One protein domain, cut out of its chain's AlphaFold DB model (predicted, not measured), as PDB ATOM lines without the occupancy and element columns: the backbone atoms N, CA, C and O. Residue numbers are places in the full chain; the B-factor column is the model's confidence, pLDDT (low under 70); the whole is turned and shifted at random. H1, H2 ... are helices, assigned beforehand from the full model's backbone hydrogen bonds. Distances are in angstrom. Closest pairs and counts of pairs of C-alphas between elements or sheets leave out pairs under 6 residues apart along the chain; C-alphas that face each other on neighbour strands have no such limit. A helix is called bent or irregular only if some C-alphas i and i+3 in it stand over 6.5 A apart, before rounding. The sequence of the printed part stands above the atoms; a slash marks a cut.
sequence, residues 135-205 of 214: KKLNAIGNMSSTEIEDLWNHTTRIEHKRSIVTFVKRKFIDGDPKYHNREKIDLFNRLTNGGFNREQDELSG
ATOM      1  N   LYS A 135      78.044 164.403 136.672       92.12
ATOM      2  CA  LYS A 135      76.660 163.954 136.890       92.12
ATOM      3  C   LYS A 135      76.660 162.570 137.530       92.12
ATOM      4  O   LYS A 135      75.999 162.379 138.548       92.12
ATOM      5  N   LYS A 136      77.451 161.643 136.989       93.88
ATOM      6  CA  LYS A 136      77.645 160.295 137.532       93.88
ATOM      7  C   LYS A 136      78.217 160.350 138.939       93.88
ATOM      8  O   LYS A 136      77.654 159.713 139.822       93.88
ATOM      9  N   LEU A 137      79.249 161.165 139.171       93.19
ATOM     10  CA  LEU A 137      79.857 161.331 140.494       93.19
ATOM     11  C   LEU A 137      78.822 161.780 141.544       93.19
ATOM     12  O   LEU A 137      78.713 161.176 142.607       93.19
ATOM     13  N   ASN A 138      77.992 162.776 141.219       92.38
ATOM     14  CA  ASN A 138      76.927 163.249 142.111       92.38
ATOM     15  C   ASN A 138      75.763 162.253 142.274       92.38
ATOM     16  O   ASN A 138      75.041 162.309 143.271       92.38
ATOM     17  N   ALA A 139      75.567 161.349 141.314       95.31
ATOM     18  CA  ALA A 139      74.500 160.356 141.338       95.31
ATOM     19  C   ALA A 139      74.843 159.094 142.151       95.31
ATOM     20  O   ALA A 139      73.916 158.360 142.491       95.31
ATOM     21  N   ILE A 140      76.112 158.867 142.525       96.31
ATOM     22  CA  ILE A 140      76.575 157.658 143.241       96.31
ATOM     23  C   ILE A 140      75.705 157.319 144.459       96.31
ATOM     24  O   ILE A 140      75.304 156.170 144.634       96.31
ATOM     25  N   GLY A 141      75.355 158.311 145.284       94.19
ATOM     26  CA  GLY A 141      74.515 158.088 146.468       94.19
ATOM     27  C   GLY A 141      73.141 157.479 146.151       94.19
ATOM     28  O   GLY A 141      72.585 156.757 146.979       94.19
ATOM     29  N   ASN A 142      72.610 157.703 144.945       96.19
ATOM     30  CA  ASN A 142      71.328 157.151 144.493       96.19
ATOM     31  C   ASN A 142      71.471 155.844 143.690       96.19
ATOM     32  O   ASN A 142      70.478 155.144 143.537       96.19
ATOM     33  N   MET A 143      72.665 155.510 143.194       97.12
ATOM     34  CA  MET A 143      72.903 154.290 142.411       97.12
ATOM     35  C   MET A 143      72.717 153.028 143.259       97.12
ATOM     36  O   MET A 143      73.051 153.007 144.448       97.12
ATOM     37  N   SER A 144      72.210 151.962 142.653       96.12
ATOM     38  CA  SER A 144      72.218 150.610 143.211       96.12
ATOM     39  C   SER A 144      73.644 150.050 143.310       96.12
ATOM     40  O   SER A 144      74.572 150.539 142.667       96.12
ATOM     41  N   SER A 145      73.831 148.994 144.104       95.44
ATOM     42  CA  SER A 145      75.132 148.321 144.243       95.44
ATOM     43  C   SER A 145      75.674 147.810 142.903       95.44
ATOM     44  O   SER A 145      76.872 147.905 142.652       95.44
ATOM     45  N   THR A 146      74.795 147.328 142.020       96.62
ATOM     46  CA  THR A 146      75.163 146.865 140.675       96.62
ATOM     47  C   THR A 146      75.643 148.023 139.802       96.62
ATOM     48  O   THR A 146      76.723 147.935 139.232       96.62
ATOM     49  N   GLU A 147      74.924 149.150 139.782       97.25
ATOM     50  CA  GLU A 147      75.344 150.348 139.036       97.25
ATOM     51  C   GLU A 147      76.677 150.922 139.544       97.25
ATOM     52  O   GLU A 147      77.484 151.409 138.753       97.25
ATOM     53  N   ILE A 148      76.937 150.852 140.856       97.31
ATOM     54  CA  ILE A 148      78.221 151.264 141.444       97.31
ATOM     55  C   ILE A 148      79.354 150.341 140.982       97.31
ATOM     56  O   ILE A 148      80.425 150.825 140.610       97.31
ATOM     57  N   GLU A 149      79.139 149.024 141.010       96.94
ATOM     58  CA  GLU A 149      80.131 148.044 140.560       96.94
ATOM     59  C   GLU A 149      80.415 148.194 139.058       96.94
ATOM     60  O   GLU A 149      81.580 148.228 138.653       96.94
ATOM     61  N   ASP A 150      79.378 148.409 138.250       97.19
ATOM     62  CA  ASP A 150      79.509 148.689 136.821       97.19
ATOM     63  C   ASP A 150      80.291 149.981 136.571       97.19
ATOM     64  O   ASP A 150      81.260 149.970 135.805       97.19
ATOM     65  N   LEU A 151      79.944 151.085 137.245       96.88
ATOM     66  CA  LEU A 151      80.681 152.349 137.140       96.88
ATOM     67  C   LEU A 151      82.158 152.161 137.505       96.88
ATOM     68  O   LEU A 151      83.040 152.642 136.791       96.88
ATOM     69  N   TRP A 152      82.448 151.447 138.595       97.00
ATOM     70  CA  TRP A 152      83.816 151.193 139.044       97.00
ATOM     71  C   TRP A 152      84.629 150.391 138.028       97.00
ATOM     72  O   TRP A 152      85.793 150.713 137.771       97.00
ATOM     73  N   ASN A 153      84.025 149.361 137.438       96.19
ATOM     74  CA  ASN A 153      84.688 148.483 136.478       96.19
ATOM     75  C   ASN A 153      84.932 149.175 135.129       96.19
ATOM     76  O   ASN A 153      85.987 148.972 134.529       96.19
ATOM     77  N   HIS A 154      84.021 150.050 134.692       95.56
ATOM     78  CA  HIS A 154      84.190 150.848 133.472       95.56
ATOM     79  C   HIS A 154      85.108 152.065 133.661       95.56
ATOM     80  O   HIS A 154      85.634 152.610 132.689       95.56
ATOM     81  N   THR A 155      85.344 152.497 134.900       94.56
ATOM     82  CA  THR A 155      86.289 153.577 135.203       94.56
ATOM     83  C   THR A 155      87.726 153.058 135.117       94.56
ATOM     84  O   THR A 155      88.286 152.550 136.081       94.56
ATOM     85  N   THR A 156      88.365 153.182 133.956       90.12
ATOM     86  CA  THR A 156      89.709 152.614 133.734       90.12
ATOM     87  C   THR A 156      90.843 153.448 134.332       90.12
ATOM     88  O   THR A 156      91.888 152.909 134.700       90.12
ATOM     89  N   ARG A 157      90.661 154.768 134.457       92.38
ATOM     90  CA  ARG A 157      91.697 155.683 134.957       92.38
ATOM     91  C   ARG A 157      91.778 155.632 136.481       92.38
ATOM     92  O   ARG A 157      90.781 155.803 137.183       92.38
ATOM     93  N   ILE A 158      92.995 155.474 137.000       92.38
ATOM     94  CA  ILE A 158      93.240 155.424 138.448       92.38
ATOM     95  C   ILE A 158      92.844 156.726 139.156       92.38
ATOM     96  O   ILE A 158      92.323 156.675 140.266       92.38
ATOM     97  N   GLU A 159      93.038 157.883 138.517       93.56
ATOM     98  CA  GLU A 159      92.661 159.174 139.106       93.56
ATOM     99  C   GLU A 159      91.145 159.317 139.231       93.56
ATOM    100  O   GLU A 159      90.660 159.800 140.247       93.56
ATOM    101  N   HIS A 160      90.377 158.793 138.275       94.88
ATOM    102  CA  HIS A 160      88.914 158.798 138.354       94.88
ATOM    103  C   HIS A 160      88.411 157.882 139.464       94.88
ATOM    104  O   HIS A 160      87.542 158.275 140.238       94.88
ATOM    105  N   LYS A 161      89.017 156.696 139.622       95.31
ATOM    106  CA  LYS A 161      88.745 155.827 140.777       95.31
ATOM    107  C   LYS A 161      89.060 156.530 142.098       95.31
ATOM    108  O   LYS A 161      88.275 156.432 143.037       95.31
ATOM    109  N   ARG A 162      90.167 157.275 142.177       94.62
ATOM    110  CA  ARG A 162      90.501 158.086 143.360       94.62
ATOM    111  C   ARG A 162      89.473 159.184 143.612       94.62
ATOM    112  O   ARG A 162      89.066 159.335 144.757       94.62
ATOM    113  N   SER A 163      89.012 159.886 142.581       94.81
ATOM    114  CA  SER A 163      87.941 160.882 142.709       94.81
ATOM    115  C   SER A 163      86.647 160.274 143.233       94.81
ATOM    116  O   SER A 163      86.062 160.828 144.157       94.81
ATOM    117  N   ILE A 164      86.235 159.099 142.740       96.06
ATOM    118  CA  ILE A 164      85.080 158.366 143.287       96.06
ATOM    119  C   ILE A 164      85.261 158.131 144.791       96.06
ATOM    120  O   ILE A 164      84.381 158.470 145.580       96.06
ATOM    121  N   VAL A 165      86.417 157.598 145.204       96.00
ATOM    122  CA  VAL A 165      86.702 157.313 146.619       96.00
ATOM    123  C   VAL A 165      86.668 158.586 147.463       96.00
ATOM    124  O   VAL A 165      85.943 158.641 148.454       96.00
ATOM    125  N   THR A 166      87.419 159.615 147.072       94.44
ATOM    126  CA  THR A 166      87.484 160.896 147.787       94.44
ATOM    127  C   THR A 166      86.105 161.534 147.903       94.44
ATOM    128  O   THR A 166      85.731 162.010 148.975       94.44
ATOM    129  N   PHE A 167      85.320 161.501 146.827       95.00
ATOM    130  CA  PHE A 167      83.977 162.056 146.805       95.00
ATOM    131  C   PHE A 167      83.040 161.335 147.778       95.00
ATOM    132  O   PHE A 167      82.387 161.994 148.587       95.00
ATOM    133  N   VAL A 168      83.004 159.998 147.743       96.25
ATOM    134  CA  VAL A 168      82.168 159.187 148.646       96.25
ATOM    135  C   VAL A 168      82.574 159.415 150.100       96.25
ATOM    136  O   VAL A 168      81.707 159.643 150.938       96.25
ATOM    137  N   LYS A 169      83.878 159.436 150.400       95.75
ATOM    138  CA  LYS A 169      84.379 159.713 151.754       95.75
ATOM    139  C   LYS A 169      83.990 161.091 152.257       95.75
ATOM    140  O   LYS A 169      83.540 161.221 153.389       95.75
ATOM    141  N   ARG A 170      84.127 162.121 151.418       94.25
ATOM    142  CA  ARG A 170      83.690 163.474 151.773       94.25
ATOM    143  C   ARG A 170      82.198 163.487 152.084       94.25
ATOM    144  O   ARG A 170      81.813 163.994 153.122       94.25
ATOM    145  N   LYS A 171      81.370 162.870 151.238       95.75
ATOM    146  CA  LYS A 171      79.918 162.810 151.457       95.75
ATOM    147  C   LYS A 171      79.513 162.025 152.702       95.75
ATOM    148  O   LYS A 171      78.545 162.402 153.357       95.75
ATOM    149  N   PHE A 172      80.261 160.979 153.039       95.88
ATOM    150  CA  PHE A 172      80.124 160.285 154.314       95.88
ATOM    151  C   PHE A 172      80.462 161.221 155.486       95.88
ATOM    152  O   PHE A 172      79.657 161.389 156.387       95.88
ATOM    153  N   ILE A 173      81.597 161.920 155.452       94.25
ATOM    154  CA  ILE A 173      81.971 162.877 156.512       94.25
ATOM    155  C   ILE A 173      80.950 164.020 156.639       94.25
ATOM    156  O   ILE A 173      80.633 164.437 157.749       94.25
ATOM    157  N   ASP A 174      80.405 164.494 155.517       94.38
ATOM    158  CA  ASP A 174      79.388 165.551 155.467       94.38
ATOM    159  C   ASP A 174      78.035 165.120 156.077       94.38
ATOM    160  O   ASP A 174      77.117 165.935 156.163       94.38
ATOM    161  N   GLY A 175      77.866 163.853 156.475       93.06
ATOM    162  CA  GLY A 175      76.617 163.376 157.070       93.06
ATOM    163  C   GLY A 175      75.509 163.076 156.054       93.06
ATOM    164  O   GLY A 175      74.357 162.916 156.453       93.06
ATOM    165  N   ASP A 176      75.802 163.010 154.747       94.75
ATOM    166  CA  ASP A 176      74.764 162.806 153.727       94.75
ATOM    167  C   ASP A 176      74.142 161.399 153.882       94.75
ATOM    168  O   ASP A 176      74.850 160.392 153.721       94.75
ATOM    169  N   PRO A 177      72.825 161.282 154.164       92.88
ATOM    170  CA  PRO A 177      72.182 159.994 154.430       92.88
ATOM    171  C   PRO A 177      72.330 158.988 153.287       92.88
ATOM    172  O   PRO A 177      72.362 157.781 153.518       92.88
ATOM    173  N   LYS A 178      72.469 159.465 152.043       94.69
ATOM    174  CA  LYS A 178      72.621 158.604 150.859       94.69
ATOM    175  C   LYS A 178      73.950 157.851 150.834       94.69
ATOM    176  O   LYS A 178      74.070 156.844 150.137       94.69
ATOM    177  N   TYR A 179      74.933 158.338 151.587       95.06
ATOM    178  CA  TYR A 179      76.275 157.769 151.682       95.06
ATOM    179  C   TYR A 179      76.494 157.010 153.000       95.06
ATOM    180  O   TYR A 179      77.478 156.290 153.120       95.06
ATOM    181  N   HIS A 180      75.537 157.059 153.936       94.00
ATOM    182  CA  HIS A 180      75.525 156.269 155.177       94.00
ATOM    183  C   HIS A 180      74.776 154.942 155.008       94.00
ATOM    184  O   HIS A 180      73.926 154.565 155.813       94.00
ATOM    185  N   ASN A 181      75.077 154.219 153.930       93.00
ATOM    186  CA  ASN A 181      74.504 152.904 153.670       93.00
ATOM    187  C   ASN A 181      75.586 151.830 153.827       93.00
ATOM    188  O   ASN A 181      76.567 151.815 153.084       93.00
ATOM    189  N   ARG A 182      75.382 150.911 154.779       92.88
ATOM    190  CA  ARG A 182      76.355 149.867 155.120       92.88
ATOM    191  C   ARG A 182      76.725 148.985 153.930       92.88
ATOM    192  O   ARG A 182      77.907 148.765 153.701       92.88
ATOM    193  N   GLU A 183      75.742 148.531 153.161       93.81
ATOM    194  CA  GLU A 183      75.966 147.643 152.016       93.81
ATOM    195  C   GLU A 183      76.812 148.323 150.935       93.81
ATOM    196  O   GLU A 183      77.734 147.719 150.387       93.81
ATOM    197  N   LYS A 184      76.554 149.609 150.661       95.50
ATOM    198  CA  LYS A 184      77.345 150.386 149.695       95.50
ATOM    199  C   LYS A 184      78.769 150.627 150.183       95.50
ATOM    200  O   LYS A 184      79.706 150.521 149.396       95.50
ATOM    201  N   ILE A 185      78.948 150.934 151.466       96.69
ATOM    202  CA  ILE A 185      80.281 151.101 152.058       96.69
ATOM    203  C   ILE A 185      81.050 149.771 152.044       96.69
ATOM    204  O   ILE A 185      82.234 149.762 151.713       96.69
ATOM    205  N   ASP A 186      80.382 148.643 152.294       95.75
ATOM    206  CA  ASP A 186      80.977 147.308 152.172       95.75
ATOM    207  C   ASP A 186      81.408 146.989 150.738       95.75
ATOM    208  O   ASP A 186      82.525 146.511 150.514       95.75
ATOM    209  N   LEU A 187      80.564 147.321 149.759       97.31
ATOM    210  CA  LEU A 187      80.900 147.222 148.344       97.31
ATOM    211  C   LEU A 187      82.136 148.061 148.009       97.31
ATOM    212  O   LEU A 187      83.107 147.532 147.468       97.31
ATOM    213  N   PHE A 188      82.138 149.349 148.355       97.19
ATOM    214  CA  PHE A 188      83.282 150.220 148.099       97.19
ATOM    215  C   PHE A 188      84.551 149.718 148.787       97.19
ATOM    216  O   PHE A 188      85.626 149.766 148.186       97.19
ATOM    217  N   ASN A 189      84.451 149.182 150.005       97.19
ATOM    218  CA  ASN A 189      85.604 148.635 150.707       97.19
ATOM    219  C   ASN A 189      86.198 147.418 149.983       97.19
ATOM    220  O   ASN A 189      87.415 147.327 149.832       97.19
ATOM    221  N   ARG A 190      85.344 146.524 149.466       97.31
ATOM    222  CA  ARG A 190      85.758 145.392 148.622       97.31
ATOM    223  C   ARG A 190      86.425 145.877 147.335       97.31
ATOM    224  O   ARG A 190      87.523 145.433 147.017       97.31
ATOM    225  N   LEU A 191      85.793 146.808 146.619       96.88
ATOM    226  CA  LEU A 191      86.285 147.335 145.337       96.88
ATOM    227  C   LEU A 191      87.628 148.070 145.463       96.88
ATOM    228  O   LEU A 191      88.424 148.079 144.522       96.88
ATOM    229  N   THR A 192      87.882 148.676 146.621       96.06
ATOM    230  CA  THR A 192      89.110 149.425 146.925       96.06
ATOM    231  C   THR A 192      90.145 148.628 147.712       96.06
ATOM    232  O   THR A 192      91.213 149.165 147.998       96.06
ATOM    233  N   ASN A 193      89.855 147.368 148.054       94.94
ATOM    234  CA  ASN A 193      90.704 146.522 148.889       94.94
ATOM    235  C   ASN A 193      91.069 147.172 150.242       94.94
ATOM    236  O   ASN A 193      92.243 147.313 150.585       94.94
ATOM    237  N   GLY A 194      90.059 147.596 151.009       94.25
ATOM    238  CA  GLY A 194      90.246 148.169 152.350       94.25
ATOM    239  C   GLY A 194      90.207 149.700 152.414       94.25
ATOM    240  O   GLY A 194      90.521 150.288 153.450       94.25
ATOM    241  N   GLY A 195      89.829 150.377 151.325       95.00
ATOM    242  CA  GLY A 195      89.801 151.836 151.255       95.00
ATOM    243  C   GLY A 195      88.749 152.508 152.141       95.00
ATOM    244  O   GLY A 195      88.845 153.716 152.325       95.00
ATOM    245  N   PHE A 196      87.794 151.764 152.707       96.81
ATOM    246  CA  PHE A 196      86.657 152.253 153.501       96.81
ATOM    247  C   PHE A 196      86.533 151.587 154.888       96.81
ATOM    248  O   PHE A 196      85.456 151.569 155.484       96.81
ATOM    249  N   ASN A 197      87.621 151.017 155.423       94.56
ATOM    250  CA  ASN A 197      87.600 150.338 156.729       94.56
ATOM    251  C   ASN A 197      87.075 151.236 157.865       94.56
ATOM    252  O   ASN A 197      86.307 150.777 158.704       94.56
ATOM    253  N   ARG A 198      87.437 152.525 157.873       93.38
ATOM    254  CA  ARG A 198      86.982 153.472 158.902       93.38
ATOM    255  C   ARG A 198      85.466 153.663 158.848       93.38
ATOM    256  O   ARG A 198      84.797 153.569 159.869       93.38
ATOM    257  N   GLU A 199      84.941 153.945 157.662       95.19
ATOM    258  CA  GLU A 199      83.519 154.186 157.422       95.19
ATOM    259  C   GLU A 199      82.700 152.923 157.737       95.19
ATOM    260  O   GLU A 199      81.616 152.998 158.317       95.19
ATOM    261  N   GLN A 200      83.251 151.739 157.440       93.38
ATOM    262  CA  GLN A 200      82.693 150.476 157.914       93.38
ATOM    263  C   GLN A 200      82.662 150.413 159.448       93.38
ATOM    264  O   GLN A 200      81.613 150.142 160.035       93.38
ATOM    265  N   ASP A 201      83.785 150.628 160.125       91.31
ATOM    266  CA  ASP A 201      83.835 150.513 161.583       91.31
ATOM    267  C   ASP A 201      82.843 151.466 162.265       91.31
ATOM    268  O   ASP A 201      82.148 151.062 163.204       91.31
ATOM    269  N   GLU A 202      82.697 152.682 161.737       92.00
ATOM    270  CA  GLU A 202      81.739 153.687 162.202       92.00
ATOM    271  C   GLU A 202      80.289 153.207 162.060       92.00
ATOM    272  O   GLU A 202      79.555 153.157 163.049       92.00
ATOM    273  N   LEU A 203      79.894 152.723 160.877       90.88
ATOM    274  CA  LEU A 203      78.539 152.197 160.658       90.88
ATOM    275  C   LEU A 203      78.238 150.920 161.455       90.88
ATOM    276  O   LEU A 203      77.079 150.618 161.725       90.88
ATOM    277  N   SER A 204      79.262 150.147 161.824       86.12
ATOM    278  CA  SER A 204      79.096 148.940 162.647       86.12
ATOM    279  C   SER A 204      79.016 149.220 164.153       86.12
ATOM    280  O   SER A 204      78.873 148.283 164.939       86.12
ATOM    281  N   GLY A 205      79.149 150.484 164.574       78.25
ATOM    282  CA  GLY A 205      79.197 150.871 165.986       78.25
ATOM    283  C   GLY A 205      80.489 150.460 166.703       78.25
ATOM    284  O   GLY A 205      80.569 150.551 167.929       78.25
TER     285      GLY A 205
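This is residues 135 to 205 of the 214 residues of an uncharacterized protein of Methanobrevibacter sp (UniProt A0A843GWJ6). Three helices, H2, H4 and H5, lie side by side in a row, and the longest helix, H3, runs along one side of this row, its early part nearest H2 and its late part nearest H5. H4 and H5 fold back on each other as a helical hairpin, and the centres of short H1, H2 and H3 make a triangle, with H1 packing on residues 164 to 168 of H3 and coming close to H2. The printed part has 71 residues with five named helices, H1 to H5 in chain order, and no named strand. Its class is all helix, with 51 residues in helices. It is compact, with a radius of gyration of the C-alphas of 11.1 A and spans of 34 by 24 by 20 A.

H3, residues 158 to 173, only just touches H1, residues 135 to 142, with 3 pairs of C-alphas within 8 A and with residues 164 to 168 of H3 alone. Their closest C-alphas, Leu 137 and Ile 164, are 6.6 A apart, and they run the same way at a steep tilt of 46 degrees. H3 and H2, residues 145 to 154, are close but not clearly touching; their closest C-alphas, Trp 152 and Lys 161, are 7.0 A apart. H3 is also close but not clearly touching to H5, residues 197 to 203, with the C-alphas of Phe 172 and Glu 199 the closest at 7.6 A. H3 and H4, residues 182 to 191, are near each other, with 8 pairs of C-alphas within 10 A. H4 touches H2, the same way at a shallow tilt of 22 degrees; the closest C-alphas, Ser 145 and Lys 184, are 6.2 A apart. H4 and H5 touch as a hairpin, opposite ways at a shallow tilt of 6 degrees, with the C-alphas of Ile 185 and Gln 200 the closest at 6.4 A. The packing is mostly aligned, but only just, with 2 of 3 touching pairs at a shallow tilt. H1 is apart from H4 and H5, and H2 from H5. Each O i to N i+4 pair is within hydrogen-bond range in H2, H3, H4 and H5, but 2 of 4 in H1.

H3 measures 22.6 A from C-alpha 158 at (93.240, 155.424, 138.448) to C-alpha 173. H2 measures 14.3 A, H4 14.2 A, H1 11.5 A and H5 10.0 A. H1 begins at C-alpha 135 at (76.660, 163.954, 136.890); it is irregular, with C-alphas 138 and 141 7.2 A apart. H5 ends at C-alpha 203 at (78.539, 152.197, 160.658).

The two C-alphas farthest apart, those of Thr 156 and Gly 205, are 34.0 A apart. The printed part has no cut. The links H1 to H2, H2 to H3 and H4 to H5 are tight, H3 to H4 is short with 8 residues, and no link is long. The mean pLDDT of the printed part is 94.6, and no printed residue is under 70.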